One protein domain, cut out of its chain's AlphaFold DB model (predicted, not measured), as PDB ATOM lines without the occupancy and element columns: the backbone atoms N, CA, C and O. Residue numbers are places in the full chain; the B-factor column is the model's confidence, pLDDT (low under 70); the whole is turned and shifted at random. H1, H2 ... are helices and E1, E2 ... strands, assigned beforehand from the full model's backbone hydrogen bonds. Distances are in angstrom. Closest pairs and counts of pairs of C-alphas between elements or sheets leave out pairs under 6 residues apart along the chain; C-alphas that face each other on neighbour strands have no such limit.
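This is residues 188 to 254 of the 406 residues of the protein "RRM domain-containing protein" of Rhabditophanes sp. KR3021 (UniProt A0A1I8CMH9). Look first for two helices side by side, the long H1 and the short H3, running opposite ways, with the second long helix, H2, standing steeply to H1 and beginning near the middle of it. The loop of residues 188 to 201 and the short end strand E1 lie towards one end of the H1 and H3 pair, where residues 199 to 200 pair with residues 251 to 252 of E1. At the other end the turn of residues 213 to 219, which holds the last residues of H1, sticks out, and so does the far end of H2 with the link after it, residues 235 to 241. The printed part has 67 residues, with three named helices and one named strand in the order H1, H2, H3, E1, and its class is mostly helix. The whole is compact, with a radius of gyration of the C-alphas of 11.4 A and spans of 33 by 25 by 19 A.

Start at C-alpha 188, at (-0.515, -37.097, -102.303); residues 188 to 201 hold no named element. Find C-alpha 202 at (5.576, -27.040, -109.235); from there H1, residues 202 to 216, runs 20.9 A. H2, residues 223 to 237, runs 20.7 A and ends at C-alpha 237, at (17.884, -29.121, -85.415). H3 follows at residues 242 to 249, over 10.3 A. E1, residues 251 to 254, runs 10.0 A to C-alpha 254, at (-6.197, -31.563, -100.228).

Begin with H1 and H3, which touch; their closest C-alphas, those of Ala 204 and Leu 247, are 5.7 A apart. They have a shallow tilt of 17 degrees and run opposite ways. Next look at the start of H2: H1 and H2 are close but not clearly touching, with their closest C-alphas, those of His 209 and Lys 223, 7.9 A apart. Their tilt is 68 degrees, only just steep, and they run the same way. H2 is apart from H3 and from E1. H3 and E1 meet only through their link. E1 pairs with no named strand, but its residues 251 to 252 pair antiparallel with residues 199 to 200. In H1, H2 and H3 every O i to N i+4 pair is within hydrogen-bond range.

The two C-alphas farthest apart are those of Gly 217 and Arg 254, at 33.4 A, while the first and last printed C-alphas, of Ser 188 and Arg 254, are 8.2 A apart. The printed part has no cut. The link from H1 to H2 is short, and those from H2 to H3 and from H3 to E1 are tight. Read the B-factor column for the model's confidence: the mean pLDDT of the printed part is 73.0, and residues 188 to 191 and 215 to 242 are under 70.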
ATOM      1  N   SER A 188      -1.738 -36.379-101.983       64.44
ATOM      2  CA  SER A 188      -0.515 -37.097-102.303       64.44
ATOM      3  C   SER A 188      -0.660 -38.577-101.969       64.44
ATOM      4  O   SER A 188      -0.786 -38.959-100.805       64.44
ATOM      5  N   MET A 189      -0.599 -39.420-102.999       60.56
ATOM      6  CA  MET A 189      -0.536 -40.878-102.846       60.56
ATOM      7  C   MET A 189       0.822 -41.327-102.280       60.56
ATOM      8  O   MET A 189       0.970 -42.470-101.853       60.56
ATOM      9  N   VAL A 190       1.808 -40.425-102.270       65.69
ATOM     10  CA  VAL A 190       3.153 -40.612-101.722       65.69
ATOM     11  C   VAL A 190       3.309 -39.716-100.498       65.69
ATOM     12  O   VAL A 190       2.841 -38.579-100.505       65.69
ATOM     13  N   LYS A 191       3.973 -40.193 -99.443       67.62
ATOM     14  CA  LYS A 191       4.312 -39.320 -98.317       67.62
ATOM     15  C   LYS A 191       5.341 -38.289 -98.780       67.62
ATOM     16  O   LYS A 191       6.439 -38.662 -99.167       67.62
ATOM     17  N   THR A 192       4.983 -37.012 -98.761       71.50
ATOM     18  CA  THR A 192       5.857 -35.900 -99.164       71.50
ATOM     19  C   THR A 192       6.792 -35.451 -98.046       71.50
ATOM     20  O   THR A 192       7.641 -34.601 -98.281       71.50
ATOM     21  N   PHE A 193       6.609 -35.981 -96.828       73.00
ATOM     22  CA  PHE A 193       7.308 -35.607 -95.588       73.00
ATOM     23  C   PHE A 193       7.143 -34.142 -95.156       73.00
ATOM     24  O   PHE A 193       7.472 -33.799 -94.023       73.00
ATOM     25  N   LEU A 194       6.534 -33.301 -95.993       80.56
ATOM     26  CA  LEU A 194       6.075 -31.975 -95.615       80.56
ATOM     27  C   LEU A 194       4.962 -32.068 -94.555       80.56
ATOM     28  O   LEU A 194       4.226 -33.066 -94.501       80.56
ATOM     29  N   PRO A 195       4.783 -31.018 -93.731       82.25
ATOM     30  CA  PRO A 195       3.712 -30.960 -92.747       82.25
ATOM     31  C   PRO A 195       2.361 -31.301 -93.376       82.25
ATOM     32  O   PRO A 195       2.038 -30.842 -94.471       82.25
ATOM     33  N   PHE A 196       1.572 -32.123 -92.681       84.69
ATOM     34  CA  PHE A 196       0.250 -32.573 -93.137       84.69
ATOM     35  C   PHE A 196       0.254 -33.364 -94.455       84.69
ATOM     36  O   PHE A 196      -0.798 -33.509 -95.078       84.69
ATOM     37  N   ASN A 197       1.409 -33.902 -94.866       84.12
ATOM     38  CA  ASN A 197       1.592 -34.558 -96.160       84.12
ATOM     39  C   ASN A 197       1.239 -33.624 -97.339       84.12
ATOM     40  O   ASN A 197       0.596 -34.029 -98.312       84.12
ATOM     41  N   ALA A 198       1.602 -32.342 -97.212       87.69
ATOM     42  CA  ALA A 198       1.306 -31.323 -98.210       87.69
ATOM     43  C   ALA A 198       2.059 -31.575 -99.527       87.69
ATOM     44  O   ALA A 198       3.194 -32.046 -99.529       87.69
ATOM     45  N   ILE A 199       1.438 -31.236-100.654       87.25
ATOM     46  CA  ILE A 199       2.030 -31.335-101.989       87.25
ATOM     47  C   ILE A 199       2.596 -29.964-102.373       87.25
ATOM     48  O   ILE A 199       1.817 -29.007-102.438       87.25
ATOM     49  N   PRO A 200       3.902 -29.837-102.653       87.88
ATOM     50  CA  PRO A 200       4.466 -28.572-103.098       87.88
ATOM     51  C   PRO A 200       3.972 -28.226-104.504       87.88
ATOM     52  O   PRO A 200       3.878 -29.092-105.378       87.88
ATOM     53  N   GLN A 201       3.663 -26.951-104.745       87.38
ATOM     54  CA  GLN A 201       3.359 -26.484-106.099       87.38
ATOM     55  C   GLN A 201       4.600 -26.606-107.006       87.38
ATOM     56  O   GLN A 201       5.718 -26.417-106.520       87.38
ATOM     57  N   PRO A 202       4.441 -26.842-108.326       83.50
ATOM     58  CA  PRO A 202       5.576 -27.040-109.235       83.50
ATOM     59  C   PRO A 202       6.613 -25.909-109.181       83.50
ATOM     60  O   PRO A 202       7.809 -26.168-109.066       83.50
ATOM     61  N   ASN A 203       6.151 -24.656-109.177       83.94
ATOM     62  CA  ASN A 203       7.025 -23.482-109.106       83.94
ATOM     63  C   ASN A 203       7.728 -23.370-107.748       83.94
ATOM     64  O   ASN A 203       8.894 -22.998-107.687       83.94
ATOM     65  N   ALA A 204       7.038 -23.723-106.661       83.75
ATOM     66  CA  ALA A 204       7.613 -23.702-105.320       83.75
ATOM     67  C   ALA A 204       8.727 -24.742-105.174       83.75
ATOM     68  O   ALA A 204       9.789 -24.433-104.643       83.75
ATOM     69  N   LEU A 205       8.509 -25.950-105.704       82.25
ATOM     70  CA  LEU A 205       9.510 -27.011-105.701       82.25
ATOM     71  C   LEU A 205      10.729 -26.635-106.554       82.25
ATOM     72  O   LEU A 205      11.863 -26.842-106.132       82.25
ATOM     73  N   ALA A 206      10.506 -26.046-107.733       81.44
ATOM     74  CA  ALA A 206      11.586 -25.557-108.588       81.44
ATOM     75  C   ALA A 206      12.425 -24.480-107.880       81.44
ATOM     76  O   ALA A 206      13.642 -24.627-107.791       81.44
ATOM     77  N   ASN A 207      11.772 -23.462-107.310       81.69
ATOM     78  CA  ASN A 207      12.438 -22.384-106.575       81.69
ATOM     79  C   ASN A 207      13.210 -22.908-105.358       81.69
ATOM     80  O   ASN A 207      14.341 -22.486-105.126       81.69
ATOM     81  N   PHE A 208      12.618 -23.846-104.612       81.38
ATOM     82  CA  PHE A 208      13.279 -24.495-103.485       81.38
ATOM     83  C   PHE A 208      14.550 -25.210-103.930       81.38
ATOM     84  O   PHE A 208      15.596 -24.962-103.347       81.38
ATOM     85  N   HIS A 209      14.491 -26.032-104.984       76.44
ATOM     86  CA  HIS A 209      15.681 -26.713-105.496       76.44
ATOM     87  C   HIS A 209      16.751 -25.727-105.956       76.44
ATOM     88  O   HIS A 209      17.896 -25.870-105.559       76.44
ATOM     89  N   THR A 210      16.398 -24.697-106.727       79.06
ATOM     90  CA  THR A 210      17.379 -23.699-107.183       79.06
ATOM     91  C   THR A 210      18.082 -23.004-106.016       79.06
ATOM     92  O   THR A 210      19.299 -22.838-106.047       79.06
ATOM     93  N   LEU A 211      17.334 -22.611-104.983       72.81
ATOM     94  CA  LEU A 211      17.899 -21.945-103.811       72.81
ATOM     95  C   LEU A 211      18.701 -22.915-102.932       72.81
ATOM     96  O   LEU A 211      19.775 -22.564-102.457       72.81
ATOM     97  N   PHE A 212      18.204 -24.137-102.753       71.62
ATOM     98  CA  PHE A 212      18.870 -25.197-102.001       71.62
ATOM     99  C   PHE A 212      20.203 -25.593-102.646       71.62
ATOM    100  O   PHE A 212      21.231 -25.594-101.971       71.62
ATOM    101  N   ASP A 213      20.203 -25.840-103.956       74.12
ATOM    102  CA  ASP A 213      21.392 -26.203-104.731       74.12
ATOM    103  C   ASP A 213      22.436 -25.068-104.685       74.12
ATOM    104  O   ASP A 213      23.634 -25.326-104.573       74.12
ATOM    105  N   HIS A 214      21.999 -23.799-104.691       70.12
ATOM    106  CA  HIS A 214      22.889 -22.641-104.534       70.12
ATOM    107  C   HIS A 214      23.547 -22.563-103.147       70.12
ATOM    108  O   HIS A 214      24.705 -22.166-103.043       70.12
ATOM    109  N   ILE A 215      22.823 -22.937-102.086       66.38
ATOM    110  CA  ILE A 215      23.314 -22.889-100.699       66.38
ATOM    111  C   ILE A 215      24.228 -24.082-100.385       66.38
ATOM    112  O   ILE A 215      25.219 -23.916 -99.675       66.38
ATOM    113  N   HIS A 216      23.908 -25.273-100.901       66.00
ATOM    114  CA  HIS A 216      24.582 -26.523-100.532       66.00
ATOM    115  C   HIS A 216      25.583 -27.043-101.578       66.00
ATOM    116  O   HIS A 216      26.393 -27.903-101.249       66.00
ATOM    117  N   GLY A 217      25.600 -26.498-102.800       58.94
ATOM    118  CA  GLY A 217      26.650 -26.764-103.791       58.94
ATOM    119  C   GLY A 217      26.657 -28.176-104.395       58.94
ATOM    120  O   GLY A 217      27.696 -28.606-104.894       58.94
ATOM    121  N   GLU A 218      25.535 -28.903-104.373       57.12
ATOM    122  CA  GLU A 218      25.459 -30.304-104.822       57.12
ATOM    123  C   GLU A 218      24.727 -30.497-106.165       57.12
ATOM    124  O   GLU A 218      23.831 -29.741-106.539       57.12
ATOM    125  N   ALA A 219      25.125 -31.536-106.914       57.25
ATOM    126  CA  ALA A 219      24.562 -31.871-108.221       57.25
ATOM    127  C   ALA A 219      23.215 -32.632-108.110       57.25
ATOM    128  O   ALA A 219      23.066 -33.535-107.284       57.25
ATOM    129  N   PRO A 220      22.231 -32.346-108.985       58.31
ATOM    130  CA  PRO A 220      20.829 -32.701-108.762       58.31
ATOM    131  C   PRO A 220      20.453 -34.110-109.259       58.31
ATOM    132  O   PRO A 220      19.736 -34.229-110.256       58.31
ATOM    133  N   GLN A 221      20.886 -35.186-108.586       54.41
ATOM    134  CA  GLN A 221      20.525 -36.557-109.009       54.41
ATOM    135  C   GLN A 221      19.630 -37.394-108.081       54.41
ATOM    136  O   GLN A 221      19.086 -38.380-108.562       54.41
ATOM    137  N   GLU A 222      19.279 -36.974-106.861       57.66
ATOM    138  CA  GLU A 222      18.221 -37.649-106.068       57.66
ATOM    139  C   GLU A 222      17.389 -36.656-105.230       57.66
ATOM    140  O   GLU A 222      17.339 -36.707-104.002       57.66
ATOM    141  N   LYS A 223      16.689 -35.733-105.907       59.38
ATOM    142  CA  LYS A 223      15.931 -34.619-105.292       59.38
ATOM    143  C   LYS A 223      14.907 -35.017-104.216       59.38
ATOM    144  O   LYS A 223      14.657 -34.235-103.305       59.38
ATOM    145  N   ALA A 224      14.314 -36.210-104.304       60.00
ATOM    146  CA  ALA A 224      13.321 -36.683-103.333       60.00
ATOM    147  C   ALA A 224      13.957 -37.185-102.025       60.00
ATOM    148  O   ALA A 224      13.434 -36.915-100.948       60.00
ATOM    149  N   LYS A 225      15.099 -37.873-102.122       64.06
ATOM    150  CA  LYS A 225      15.824 -38.418-100.972       64.06
ATOM    151  C   LYS A 225      16.544 -37.316-100.197       64.06
ATOM    152  O   LYS A 225      16.495 -37.304 -98.976       64.06
ATOM    153  N   LEU A 226      17.100 -36.334-100.911       64.62
ATOM    154  CA  LEU A 226      17.649 -35.118-100.306       64.62
ATOM    155  C   LEU A 226      16.588 -34.331 -99.537       64.62
ATOM    156  O   LEU A 226      16.857 -33.892 -98.427       64.62
ATOM    157  N   LEU A 227      15.376 -34.185-100.087       65.00
ATOM    158  CA  LEU A 227      14.275 -33.548 -99.362       65.00
ATOM    159  C   LEU A 227      13.909 -34.342 -98.101       65.00
ATOM    160  O   LEU A 227      13.704 -33.743 -97.054       65.00
ATOM    161  N   GLU A 228      13.848 -35.671 -98.182       65.88
ATOM    162  CA  GLU A 228      13.550 -36.529 -97.030       65.88
ATOM    163  C   GLU A 228      14.624 -36.425 -95.933       65.88
ATOM    164  O   GLU A 228      14.292 -36.185 -94.770       65.88
ATOM    165  N   ASP A 229      15.903 -36.542 -96.295       67.81
ATOM    166  CA  ASP A 229      17.026 -36.432 -95.360       67.81
ATOM    167  C   ASP A 229      17.139 -35.013 -94.772       67.81
ATOM    168  O   ASP A 229      17.353 -34.860 -93.567       67.81
ATOM    169  N   PHE A 230      16.904 -33.976 -95.586       69.25
ATOM    170  CA  PHE A 230      16.853 -32.582 -95.145       69.25
ATOM    171  C   PHE A 230      15.706 -32.336 -94.162       69.25
ATOM    172  O   PHE A 230      15.926 -31.795 -93.080       69.25
ATOM    173  N   VAL A 231      14.482 -32.755 -94.504       66.81
ATOM    174  CA  VAL A 231      13.308 -32.601 -93.635       66.81
ATOM    175  C   VAL A 231      13.534 -33.323 -92.309       66.81
ATOM    176  O   VAL A 231      13.233 -32.764 -91.252       66.81
ATOM    177  N   ARG A 232      14.113 -34.531 -92.338       66.62
ATOM    178  CA  ARG A 232      14.447 -35.292 -91.126       66.62
ATOM    179  C   ARG A 232      15.439 -34.530 -90.239       66.62
ATOM    180  O   ARG A 232      15.155 -34.341 -89.059       66.62
ATOM    181  N   GLY A 233      16.530 -34.011 -90.808       64.56
ATOM    182  CA  GLY A 233      17.519 -33.213 -90.069       64.56
ATOM    183  C   GLY A 233      16.999 -31.847 -89.591       64.56
ATOM    184  O   GLY A 233      17.418 -31.338 -88.547       64.56
ATOM    185  N   TRP A 234      16.040 -31.253 -90.305       65.31
ATOM    186  CA  TRP A 234      15.399 -29.996 -89.912       65.31
ATOM    187  C   TRP A 234      14.573 -30.148 -88.627       65.31
ATOM    188  O   TRP A 234      14.703 -29.340 -87.706       65.31
ATOM    189  N   PHE A 235      13.774 -31.217 -88.515       58.03
ATOM    190  CA  PHE A 235      12.994 -31.489 -87.299       58.03
ATOM    191  C   PHE A 235      13.875 -31.739 -86.066       58.03
ATOM    192  O   PHE A 235      13.461 -31.432 -84.946       58.03
ATOM    193  N   GLU A 236      15.083 -32.262 -86.269       60.62
ATOM    194  CA  GLU A 236      16.058 -32.531 -85.208       60.62
ATOM    195  C   GLU A 236      16.804 -31.261 -84.760       60.62
ATOM    196  O   GLU A 236      17.067 -31.092 -83.570       60.62
ATOM    197  N   SER A 237      17.096 -30.338 -85.683       60.81
ATOM    198  CA  SER A 237      17.884 -29.121 -85.415       60.81
ATOM    199  C   SER A 237      17.056 -27.872 -85.076       60.81
ATOM    200  O   SER A 237      17.595 -26.943 -84.477       60.81
ATOM    201  N   ARG A 238      15.758 -27.837 -85.429       56.47
ATOM    202  CA  ARG A 238      14.818 -26.708 -85.215       56.47
ATOM    203  C   ARG A 238      15.324 -25.335 -85.697       56.47
ATOM    204  O   ARG A 238      14.879 -24.309 -85.187       56.47
ATOM    205  N   GLN A 239      16.239 -25.287 -86.663       60.38
ATOM    206  CA  GLN A 239      16.705 -24.016 -87.221       60.38
ATOM    207  C   GLN A 239      15.677 -23.451 -88.205       60.38
ATOM    208  O   GLN A 239      15.183 -24.169 -89.069       60.38
ATOM    209  N   GLU A 240      15.358 -22.161 -88.107       58.25
ATOM    210  CA  GLU A 240      14.512 -21.487 -89.097       58.25
ATOM    211  C   GLU A 240      15.233 -21.468 -90.451       58.25
ATOM    212  O   GLU A 240      16.290 -20.856 -90.606       58.25
ATOM    213  N   PHE A 241      14.670 -22.166 -91.439       67.88
ATOM    214  CA  PHE A 241      15.208 -22.211 -92.794       67.88
ATOM    215  C   PHE A 241      14.194 -21.571 -93.738       67.88
ATOM    216  O   PHE A 241      13.222 -22.208 -94.146       67.88
ATOM    217  N   LEU A 242      14.422 -20.299 -94.083       67.50
ATOM    218  CA  LEU A 242      13.536 -19.502 -94.944       67.50
ATOM    219  C   LEU A 242      13.122 -20.227 -96.244       67.50
ATOM    220  O   LEU A 242      11.929 -20.231 -96.544       67.50
ATOM    221  N   PRO A 243      14.023 -20.925 -96.976       77.62
ATOM    222  CA  PRO A 243      13.629 -21.676 -98.173       77.62
ATOM    223  C   PRO A 243      12.604 -22.784 -97.894       77.62
ATOM    224  O   PRO A 243      11.725 -23.044 -98.715       77.62
ATOM    225  N   TYR A 244      12.706 -23.448 -96.740       80.38
ATOM    226  CA  TYR A 244      11.786 -24.513 -96.346       80.38
ATOM    227  C   TYR A 244      10.439 -23.949 -95.895       80.38
ATOM    228  O   TYR A 244       9.398 -24.460 -96.305       80.38
ATOM    229  N   GLU A 245      10.441 -22.866 -95.112       82.38
ATOM    230  CA  GLU A 245       9.207 -22.159 -94.752       82.38
ATOM    231  C   GLU A 245       8.448 -21.697 -95.999       82.38
ATOM    232  O   GLU A 245       7.239 -21.912 -96.104       82.38
ATOM    233  N   ASP A 246       9.157 -21.137 -96.981       84.56
ATOM    234  CA  ASP A 246       8.560 -20.732 -98.249       84.56
ATOM    235  C   ASP A 246       8.041 -21.929 -99.057       84.56
ATOM    236  O   ASP A 246       6.952 -21.844 -99.634       84.56
ATOM    237  N   LEU A 247       8.740 -23.069 -99.061       87.69
ATOM    238  CA  LEU A 247       8.246 -24.299 -99.689       87.69
ATOM    239  C   LEU A 247       6.934 -24.767 -99.041       87.69
ATOM    240  O   LEU A 247       5.950 -25.025 -99.741       87.69
ATOM    241  N   VAL A 248       6.889 -24.838 -97.707       87.44
ATOM    242  CA  VAL A 248       5.691 -25.235 -96.948       87.44
ATOM    243  C   VAL A 248       4.542 -24.260 -97.207       87.44
ATOM    244  O   VAL A 248       3.413 -24.684 -97.473       87.44
ATOM    245  N   ARG A 249       4.824 -22.954 -97.213       88.12
ATOM    246  CA  ARG A 249       3.842 -21.895 -97.467       88.12
ATOM    247  C   ARG A 249       3.181 -22.019 -98.842       88.12
ATOM    248  O   ARG A 249       1.997 -21.684 -98.972       88.12
ATOM    249  N   HIS A 250       3.919 -22.496 -99.840       90.00
ATOM    250  CA  HIS A 250       3.440 -22.719-101.207       90.00
ATOM    251  C   HIS A 250       3.107 -24.193-101.493       90.00
ATOM    252  O   HIS A 250       3.048 -24.623-102.646       90.00
ATOM    253  N   SER A 251       2.855 -24.972-100.440       91.31
ATOM    254  CA  SER A 251       2.346 -26.338-100.531       91.31
ATOM    255  C   SER A 251       0.844 -26.402-100.250       91.31
ATOM    256  O   SER A 251       0.275 -25.547 -99.567       91.31
ATOM    257  N   ILE A 252       0.191 -27.431-100.786       91.00
ATOM    258  CA  ILE A 252      -1.256 -27.638-100.731       91.00
ATOM    259  C   ILE A 252      -1.582 -28.926 -99.972       91.00
ATOM    260  O   ILE A 252      -1.019 -29.981-100.249       91.00
ATOM    261  N   VAL A 253      -2.566 -28.870 -99.077       90.56
ATOM    262  CA  VAL A 253      -3.190 -30.033 -98.437       90.56
ATOM    263  C   VAL A 253      -4.603 -30.179 -98.986       90.56
ATOM    264  O   VAL A 253      -5.486 -29.373 -98.693       90.56
ATOM    265  N   ARG A 254      -4.842 -31.218 -99.787       87.00
ATOM    266  CA  ARG A 254      -6.197 -31.563-100.228       87.00
ATOM    267  C   ARG A 254      -6.867 -32.407 -99.154       87.00
ATOM    268  O   ARG A 254      -6.408 -33.507 -98.857       87.00
TER     269      ARG A 254